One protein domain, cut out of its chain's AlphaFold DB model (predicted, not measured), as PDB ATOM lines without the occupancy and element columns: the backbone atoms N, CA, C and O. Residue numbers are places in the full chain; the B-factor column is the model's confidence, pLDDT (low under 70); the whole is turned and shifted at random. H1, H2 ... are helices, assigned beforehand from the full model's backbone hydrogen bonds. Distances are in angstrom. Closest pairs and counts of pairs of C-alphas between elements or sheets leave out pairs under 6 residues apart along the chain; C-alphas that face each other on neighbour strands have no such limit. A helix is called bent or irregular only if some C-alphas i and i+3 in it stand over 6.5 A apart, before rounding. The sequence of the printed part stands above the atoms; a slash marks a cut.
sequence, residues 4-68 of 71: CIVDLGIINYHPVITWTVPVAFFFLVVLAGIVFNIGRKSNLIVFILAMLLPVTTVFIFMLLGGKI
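What this domain is: This is residues 4 to 68 of the 71 residues of an uncharacterized protein of Klebsiella pneumoniae (UniProt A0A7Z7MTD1). A long helical hairpin: H1 runs one way, the chain turns back through a loop at one end, and H2, bent, returns beside H1 along most of its length. Residues 4 to 14 and 64 to 68, outside the named helices, lie together at the end away from that loop. The printed part has 65 residues, 43 of them in two named helices, H1 then H2, with no named strand, and its class is all helix. It is loose, with a radius of gyration of the C-alphas of 14.3 A, and elongated, spanning 43 by 23 by 14 A.

How they stand to each other: The longest helix is H1, residues 15 to 37. By its hydrogen bonds H2, residues 44 to 63, was assigned as one helix, but it is bent: C-alphas 51 and 54 are 6.6 A apart. Its arms, H2a, residues 44 to 51, and H2b, residues 54 to 63, stand at a steep tilt of 41 degrees. H1 touches H2a with residues 29 to 37 alone; the closest C-alphas are those of Gly 33 and Val 46, at 5.4 A. They form a helical hairpin, opposite ways at a shallow tilt of 15 degrees. H1 touches H2b with residues 18 to 26 alone; the closest C-alphas are those of Pro 22 and Thr 57, at 5.2 A. These two run opposite ways at a shallow tilt of 26 degrees. Every O i to N i+4 pair is within hydrogen-bond range in H2a and H2b, and 18 of 19 are in H1.

Where its parts are: H1 is 33.5 A long, from C-alpha 15 at (59.596, 133.186, 170.655) to C-alpha 37 at (89.521, 148.343, 170.552). It is neither bent nor irregular, but only just: C-alphas 18 and 21 are 6.0 A apart. H2a measures 10.6 A, and H2b measures 14.2 A, ending at C-alpha 63 at (66.211, 132.006, 160.211).

The domain as a whole: The two C-alphas farthest apart, those of Cys 4 and Gly 39, are 45.6 A apart. The printed part has no cut, and H1 and H2 are joined by a short link of 6 residues. Mean pLDDT of the printed part is 79.5; residues 4 to 10 and 39 to 42 are under 70.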
ATOM      1  N   CYS A   4      54.084 142.879 153.021       64.12
ATOM      2  CA  CYS A   4      55.102 141.993 152.464       64.12
ATOM      3  C   CYS A   4      55.928 141.405 153.611       64.12
ATOM      4  O   CYS A   4      56.887 141.991 154.110       64.12
ATOM      5  N   ILE A   5      55.531 140.215 154.054       67.25
ATOM      6  CA  ILE A   5      56.214 139.503 155.134       67.25
ATOM      7  C   ILE A   5      57.405 138.739 154.553       67.25
ATOM      8  O   ILE A   5      57.236 137.879 153.687       67.25
ATOM      9  N   VAL A   6      58.600 139.012 155.078       65.12
ATOM     10  CA  VAL A   6      59.815 138.249 154.772       65.12
ATOM     11  C   VAL A   6      60.075 137.262 155.910       65.12
ATOM     12  O   VAL A   6      60.292 137.656 157.059       65.12
ATOM     13  N   ASP A   7      60.037 135.972 155.582       68.12
ATOM     14  CA  ASP A   7      60.333 134.851 156.475       68.12
ATOM     15  C   ASP A   7      61.100 133.785 155.680       68.12
ATOM     16  O   ASP A   7      60.697 133.420 154.574       68.12
ATOM     17  N   LEU A   8      62.223 133.307 156.221       67.31
ATOM     18  CA  LEU A   8      63.013 132.240 155.599       67.31
ATOM     19  C   LEU A   8      62.479 130.847 155.971       67.31
ATOM     20  O   LEU A   8      62.810 129.878 155.289       67.31
ATOM     21  N   GLY A   9      61.669 130.733 157.031       63.12
ATOM     22  CA  GLY A   9      60.903 129.531 157.376       63.12
ATOM     23  C   GLY A   9      61.721 128.264 157.651       63.12
ATOM     24  O   GLY A   9      61.160 127.171 157.632       63.12
ATOM     25  N   ILE A  10      63.037 128.374 157.879       68.88
ATOM     26  CA  ILE A  10      63.927 127.203 158.007       68.88
ATOM     27  C   ILE A  10      63.709 126.475 159.344       68.88
ATOM     28  O   ILE A  10      63.860 125.256 159.423       68.88
ATOM     29  N   ILE A  11      63.341 127.208 160.399       74.06
ATOM     30  CA  ILE A  11      63.096 126.677 161.745       74.06
ATOM     31  C   ILE A  11      61.739 127.186 162.242       74.06
ATOM     32  O   ILE A  11      61.371 128.334 162.001       74.06
ATOM     33  N   ASN A  12      60.994 126.342 162.969       77.69
ATOM     34  CA  ASN A  12      59.743 126.752 163.610       77.69
ATOM     35  C   ASN A  12      59.990 127.862 164.636       77.69
ATOM     36  O   ASN A  12      60.841 127.726 165.518       77.69
ATOM     37  N   TYR A  13      59.194 128.928 164.545       78.50
ATOM     38  CA  TYR A  13      59.273 130.057 165.464       78.50
ATOM     39  C   TYR A  13      59.095 129.600 166.911       78.50
ATOM     40  O   TYR A  13      58.046 129.074 167.292       78.50
ATOM     41  N   HIS A  14      60.115 129.847 167.729       83.75
ATOM     42  CA  HIS A  14      60.041 129.663 169.167       83.75
ATOM     43  C   HIS A  14      60.404 130.993 169.829       83.75
ATOM     44  O   HIS A  14      61.591 131.312 169.917       83.75
ATOM     45  N   PRO A  15      59.424 131.768 170.331       79.00
ATOM     46  CA  PRO A  15      59.596 133.186 170.655       79.00
ATOM     47  C   PRO A  15      60.795 133.436 171.567       79.00
ATOM     48  O   PRO A  15      61.631 134.287 171.286       79.00
ATOM     49  N   VAL A  16      60.947 132.627 172.616       84.00
ATOM     50  CA  VAL A  16      62.078 132.745 173.544       84.00
ATOM     51  C   VAL A  16      63.421 132.622 172.819       84.00
ATOM     52  O   VAL A  16      64.311 133.429 173.056       84.00
ATOM     53  N   ILE A  17      63.573 131.662 171.909       82.12
ATOM     54  CA  ILE A  17      64.837 131.406 171.202       82.12
ATOM     55  C   ILE A  17      65.063 132.483 170.139       82.12
ATOM     56  O   ILE A  17      66.146 133.065 170.081       82.12
ATOM     57  N   THR A  18      64.027 132.795 169.357       83.44
ATOM     58  CA  THR A  18      64.074 133.784 168.275       83.44
ATOM     59  C   THR A  18      64.471 135.174 168.773       83.44
ATOM     60  O   THR A  18      65.147 135.893 168.047       83.44
ATOM     61  N   TRP A  19      64.136 135.541 170.015       81.19
ATOM     62  CA  TRP A  19      64.584 136.797 170.630       81.19
ATOM     63  C   TRP A  19      65.893 136.668 171.418       81.19
ATOM     64  O   TRP A  19      66.742 137.555 171.348       81.19
ATOM     65  N   THR A  20      66.095 135.570 172.150       84.94
ATOM     66  CA  THR A  20      67.283 135.412 173.008       84.94
ATOM     67  C   THR A  20      68.564 135.275 172.188       84.94
ATOM     68  O   THR A  20      69.579 135.867 172.549       84.94
ATOM     69  N   VAL A  21      68.539 134.527 171.080       86.38
ATOM     70  CA  VAL A  21      69.747 134.253 170.282       86.38
ATOM     71  C   VAL A  21      70.312 135.526 169.633       86.38
ATOM     72  O   VAL A  21      71.500 135.790 169.831       86.38
ATOM     73  N   PRO A  22      69.522 136.365 168.929       84.88
ATOM     74  CA  PRO A  22      70.038 137.611 168.361       84.88
ATOM     75  C   PRO A  22      70.526 138.601 169.427       84.88
ATOM     76  O   PRO A  22      71.560 139.239 169.242       84.88
ATOM     77  N   VAL A  23      69.831 138.699 170.569       85.62
ATOM     78  CA  VAL A  23      70.235 139.579 171.679       85.62
ATOM     79  C   VAL A  23      71.557 139.117 172.296       85.62
ATOM     80  O   VAL A  23      72.469 139.923 172.475       85.62
ATOM     81  N   ALA A  24      71.704 137.821 172.582       88.44
ATOM     82  CA  ALA A  24      72.952 137.271 173.107       88.44
ATOM     83  C   ALA A  24      74.114 137.468 172.120       88.44
ATOM     84  O   ALA A  24      75.204 137.883 172.521       88.44
ATOM     85  N   PHE A  25      73.872 137.237 170.826       86.50
ATOM     86  CA  PHE A  25      74.852 137.476 169.770       86.50
ATOM     87  C   PHE A  25      75.295 138.946 169.719       86.50
ATOM     88  O   PHE A  25      76.496 139.219 169.698       86.50
ATOM     89  N   PHE A  26      74.350 139.889 169.789       85.19
ATOM     90  CA  PHE A  26      74.643 141.322 169.840       85.19
ATOM     91  C   PHE A  26      75.624 141.664 170.970       85.19
ATOM     92  O   PHE A  26      76.664 142.280 170.722       85.19
ATOM     93  N   PHE A  27      75.348 141.212 172.197       86.56
ATOM     94  CA  PHE A  27      76.219 141.489 173.344       86.56
ATOM     95  C   PHE A  27      77.606 140.856 173.209       86.56
ATOM     96  O   PHE A  27      78.597 141.511 173.530       86.56
ATOM     97  N   LEU A  28      77.699 139.621 172.705       89.00
ATOM     98  CA  LEU A  28      78.987 138.958 172.478       89.00
ATOM     99  C   LEU A  28      79.862 139.739 171.499       89.00
ATOM    100  O   LEU A  28      81.055 139.927 171.742       89.00
ATOM    101  N   VAL A  29      79.272 140.226 170.410       85.00
ATOM    102  CA  VAL A  29      80.013 140.973 169.396       85.00
ATOM    103  C   VAL A  29      80.400 142.367 169.887       85.00
ATOM    104  O   VAL A  29      81.522 142.804 169.631       85.00
ATOM    105  N   VAL A  30      79.530 143.051 170.639       83.50
ATOM    106  CA  VAL A  30      79.880 144.321 171.300       83.50
ATOM    107  C   VAL A  30      81.067 144.122 172.241       83.50
ATOM    108  O   VAL A  30      82.024 144.896 172.200       83.50
ATOM    109  N   LEU A  31      81.045 143.057 173.046       86.88
ATOM    110  CA  LEU A  31      82.116 142.746 173.987       86.88
ATOM    111  C   LEU A  31      83.427 142.428 173.257       86.88
ATOM    112  O   LEU A  31      84.473 142.970 173.614       86.88
ATOM    113  N   ALA A  32      83.365 141.645 172.175       85.31
ATOM    114  CA  ALA A  32      84.506 141.414 171.295       85.31
ATOM    115  C   ALA A  32      85.042 142.732 170.711       85.31
ATOM    116  O   ALA A  32      86.245 142.982 170.762       85.31
ATOM    117  N   GLY A  33      84.163 143.609 170.221       83.56
ATOM    118  CA  GLY A  33      84.528 144.921 169.687       83.56
ATOM    119  C   GLY A  33      85.267 145.792 170.703       83.56
ATOM    120  O   GLY A  33      86.308 146.353 170.372       83.56
ATOM    121  N   ILE A  34      84.786 145.851 171.948       83.56
ATOM    122  CA  ILE A  34      85.441 146.590 173.041       83.56
ATOM    123  C   ILE A  34      86.834 146.015 173.328       83.56
ATOM    124  O   ILE A  34      87.806 146.770 173.396       83.56
ATOM    125  N   VAL A  35      86.948 144.688 173.442       84.62
ATOM    126  CA  VAL A  35      88.225 144.000 173.691       84.62
ATOM    127  C   VAL A  35      89.226 144.273 172.566       84.62
ATOM    128  O   VAL A  35      90.382 144.591 172.839       84.62
ATOM    129  N   PHE A  36      88.793 144.222 171.304       79.19
ATOM    130  CA  PHE A  36      89.655 144.508 170.155       79.19
ATOM    131  C   PHE A  36      90.018 145.992 170.005       79.19
ATOM    132  O   PHE A  36      90.998 146.293 169.318       79.19
ATOM    133  N   ASN A  37      89.257 146.906 170.617       78.06
ATOM    134  CA  ASN A  37      89.521 148.343 170.552       78.06
ATOM    135  C   ASN A  37      90.467 148.848 171.653       78.06
ATOM    136  O   ASN A  37      91.066 149.915 171.514       78.06
ATOM    137  N   ILE A  38      90.631 148.099 172.748       79.94
ATOM    138  CA  ILE A  38      91.546 148.466 173.831       79.94
ATOM    139  C   ILE A  38      92.987 148.553 173.299       79.94
ATOM    140  O   ILE A  38      93.557 147.589 172.791       79.94
ATOM    141  N   GLY A  39      93.576 149.748 173.392       69.62
ATOM    142  CA  GLY A  39      94.970 150.012 173.016       69.62
ATOM    143  C   GLY A  39      95.246 150.163 171.513       69.62
ATOM    144  O   GLY A  39      96.398 150.389 171.140       69.62
ATOM    145  N   ARG A  40      94.233 150.081 170.636       69.50
ATOM    146  CA  ARG A  40      94.398 150.282 169.185       69.50
ATOM    147  C   ARG A  40      93.949 151.677 168.747       69.50
ATOM    148  O   ARG A  40      92.924 152.186 169.172       69.50
ATOM    149  N   LYS A  41      94.728 152.291 167.846       67.12
ATOM    150  CA  LYS A  41      94.460 153.631 167.284       67.12
ATOM    151  C   LYS A  41      93.493 153.608 166.089       67.12
ATOM    152  O   LYS A  41      92.997 154.653 165.687       67.12
ATOM    153  N   SER A  42      93.261 152.434 165.494       65.69
ATOM    154  CA  SER A  42      92.422 152.272 164.304       65.69
ATOM    155  C   SER A  42      91.122 151.550 164.642       65.69
ATOM    156  O   SER A  42      91.125 150.363 164.963       65.69
ATOM    157  N   ASN A  43      90.014 152.278 164.498       72.62
ATOM    158  CA  ASN A  43      88.647 151.811 164.738       72.62
ATOM    159  C   ASN A  43      88.067 150.993 163.568       72.62
ATOM    160  O   ASN A  43      86.896 150.628 163.604       72.62
ATOM    161  N   LEU A  44      88.842 150.713 162.511       76.69
ATOM    162  CA  LEU A  44      88.316 150.159 161.257       76.69
ATOM    163  C   LEU A  44      87.713 148.754 161.430       76.69
ATOM    164  O   LEU A  44      86.670 148.455 160.860       76.69
ATOM    165  N   ILE A  45      88.315 147.918 162.282       75.94
ATOM    166  CA  ILE A  45      87.790 146.581 162.608       75.94
ATOM    167  C   ILE A  45      86.466 146.691 163.370       75.94
ATOM    168  O   ILE A  45      85.495 146.033 163.016       75.94
ATOM    169  N   VAL A  46      86.411 147.558 164.384       76.44
ATOM    170  CA  VAL A  46      85.201 147.795 165.189       76.44
ATOM    171  C   VAL A  46      84.077 148.353 164.320       76.44
ATOM    172  O   VAL A  46      82.928 147.954 164.467       76.44
ATOM    173  N   PHE A  47      84.414 149.230 163.376       76.38
ATOM    174  CA  PHE A  47      83.476 149.815 162.427       76.38
ATOM    175  C   PHE A  47      82.867 148.768 161.486       76.38
ATOM    176  O   PHE A  47      81.647 148.711 161.342       76.38
ATOM    177  N   ILE A  48      83.696 147.894 160.901       81.75
ATOM    178  CA  ILE A  48      83.221 146.783 160.059       81.75
ATOM    179  C   ILE A  48      82.330 145.835 160.872       81.75
ATOM    180  O   ILE A  48      81.253 145.457 160.410       81.75
ATOM    181  N   LEU A  49      82.741 145.491 162.098       80.25
ATOM    182  CA  LEU A  49      81.943 144.669 163.010       80.25
ATOM    183  C   LEU A  49      80.591 145.316 163.332       80.25
ATOM    184  O   LEU A  49      79.569 144.641 163.263       80.25
ATOM    185  N   ALA A  50      80.566 146.619 163.618       79.81
ATOM    186  CA  ALA A  50      79.339 147.351 163.922       79.81
ATOM    187  C   ALA A  50      78.375 147.415 162.727       79.81
ATOM    188  O   ALA A  50      77.165 147.333 162.923       79.81
ATOM    189  N   MET A  51      78.888 147.516 161.495       83.38
ATOM    190  CA  MET A  51      78.062 147.497 160.280       83.38
ATOM    191  C   MET A  51      77.506 146.106 159.943       83.38
ATOM    192  O   MET A  51      76.371 145.997 159.484       83.38
ATOM    193  N   LEU A  52      78.273 145.035 160.182       85.44
ATOM    194  CA  LEU A  52      77.836 143.652 159.930       85.44
ATOM    195  C   LEU A  52      76.848 143.128 160.979       85.44
ATOM    196  O   LEU A  52      76.051 142.227 160.697       85.44
ATOM    197  N   LEU A  53      76.894 143.687 162.187       86.56
ATOM    198  CA  LEU A  53      76.068 143.275 163.312       86.56
ATOM    199  C   LEU A  53      74.557 143.322 163.027       86.56
ATOM    200  O   LEU A  53      73.912 142.285 163.175       86.56
ATOM    201  N   PRO A  54      73.955 144.449 162.596       82.88
ATOM    202  CA  PRO A  54      72.518 144.498 162.338       82.88
ATOM    203  C   PRO A  54      72.100 143.521 161.233       82.88
ATOM    204  O   PRO A  54      71.084 142.848 161.377       82.88
ATOM    205  N   VAL A  55      72.911 143.371 160.181       85.50
ATOM    206  CA  VAL A  55      72.621 142.464 159.057       85.50
ATOM    207  C   VAL A  55      72.559 141.008 159.525       85.50
ATOM    208  O   VAL A  55      71.595 140.299 159.249       85.50
ATOM    209  N   THR A  56      73.562 140.569 160.285       86.38
ATOM    210  CA  THR A  56      73.619 139.198 160.821       86.38
ATOM    211  C   THR A  56      72.539 138.940 161.868       86.38
ATOM    212  O   THR A  56      71.922 137.879 161.859       86.38
ATOM    213  N   THR A  57      72.246 139.921 162.722       85.56
ATOM    214  CA  THR A  57      71.198 139.829 163.753       85.56
ATOM    215  C   THR A  57      69.812 139.658 163.123       85.56
ATOM    216  O   THR A  57      69.055 138.778 163.531       85.56
ATOM    217  N   VAL A  58      69.499 140.445 162.087       82.75
ATOM    218  CA  VAL A  58      68.247 140.334 161.318       82.75
ATOM    219  C   VAL A  58      68.158 138.988 160.599       82.75
ATOM    220  O   VAL A  58      67.120 138.333 160.643       82.75
ATOM    221  N   PHE A  59      69.256 138.536 159.993       84.31
ATOM    222  CA  PHE A  59      69.292 137.248 159.307       84.31
ATOM    223  C   PHE A  59      69.042 136.071 160.263       84.31
ATOM    224  O   PHE A  59      68.228 135.200 159.968       84.31
ATOM    225  N   ILE A  60      69.677 136.068 161.441       84.50
ATOM    226  CA  ILE A  60      69.451 135.056 162.488       84.50
ATOM    227  C   ILE A  60      67.991 135.079 162.956       84.50
ATOM    228  O   ILE A  60      67.392 134.021 163.144       84.50
ATOM    229  N   PHE A  61      67.405 136.266 163.119       84.19
ATOM    230  CA  PHE A  61      66.005 136.405 163.509       84.19
ATOM    231  C   PHE A  61      65.061 135.777 162.472       84.19
ATOM    232  O   PHE A  61      64.210 134.968 162.842       84.19
ATOM    233  N   MET A  62      65.262 136.070 161.182       83.31
ATOM    234  CA  MET A  62      64.491 135.464 160.087       83.31
ATOM    235  C   MET A  62      64.689 133.943 160.001       83.31
ATOM    236  O   MET A  62      63.731 133.205 159.786       83.31
ATOM    237  N   LEU A  63      65.916 133.447 160.201       83.06
ATOM    238  CA  LEU A  63      66.211 132.006 160.211       83.06
ATOM    239  C   LEU A  63      65.463 131.258 161.321       83.06
ATOM    240  O   LEU A  63      65.028 130.126 161.118       83.06
ATOM    241  N   LEU A  64      65.306 131.890 162.485       83.19
ATOM    242  CA  LEU A  64      64.596 131.344 163.644       83.19
ATOM    243  C   LEU A  64      63.066 131.519 163.540       83.19
ATOM    244  O   LEU A  64      62.374 131.497 164.562       83.19
ATOM    245  N   GLY A  65      62.544 131.729 162.328       76.94
ATOM    246  CA  GLY A  65      61.116 131.888 162.039       76.94
ATOM    247  C   GLY A  65      60.548 133.246 162.455       76.94
ATOM    248  O   GLY A  65      59.334 133.402 162.593       76.94
ATOM    249  N   GLY A  66      61.415 134.219 162.744       78.62
ATOM    250  CA  GLY A  66      61.012 135.583 163.040       78.62
ATOM    251  C   GLY A  66      60.486 136.259 161.781       78.62
ATOM    252  O   GLY A  66      61.218 136.452 160.816       78.62
ATOM    253  N   LYS A  67      59.210 136.646 161.801       76.12
ATOM    254  CA  LYS A  67      58.569 137.343 160.684       76.12
ATOM    255  C   LYS A  67      58.861 138.827 160.770       76.12
ATOM    256  O   LYS A  67      58.572 139.449 161.793       76.12
ATOM    257  N   ILE A  68      59.416 139.383 159.699       71.38
ATOM    258  CA  ILE A  68      59.627 140.822 159.582       71.38
ATOM    259  C   ILE A  68      58.695 141.329 158.490       71.38
ATOM    260  O   ILE A  68      58.778 140.910 157.338       71.38
TER     261      ILE A  68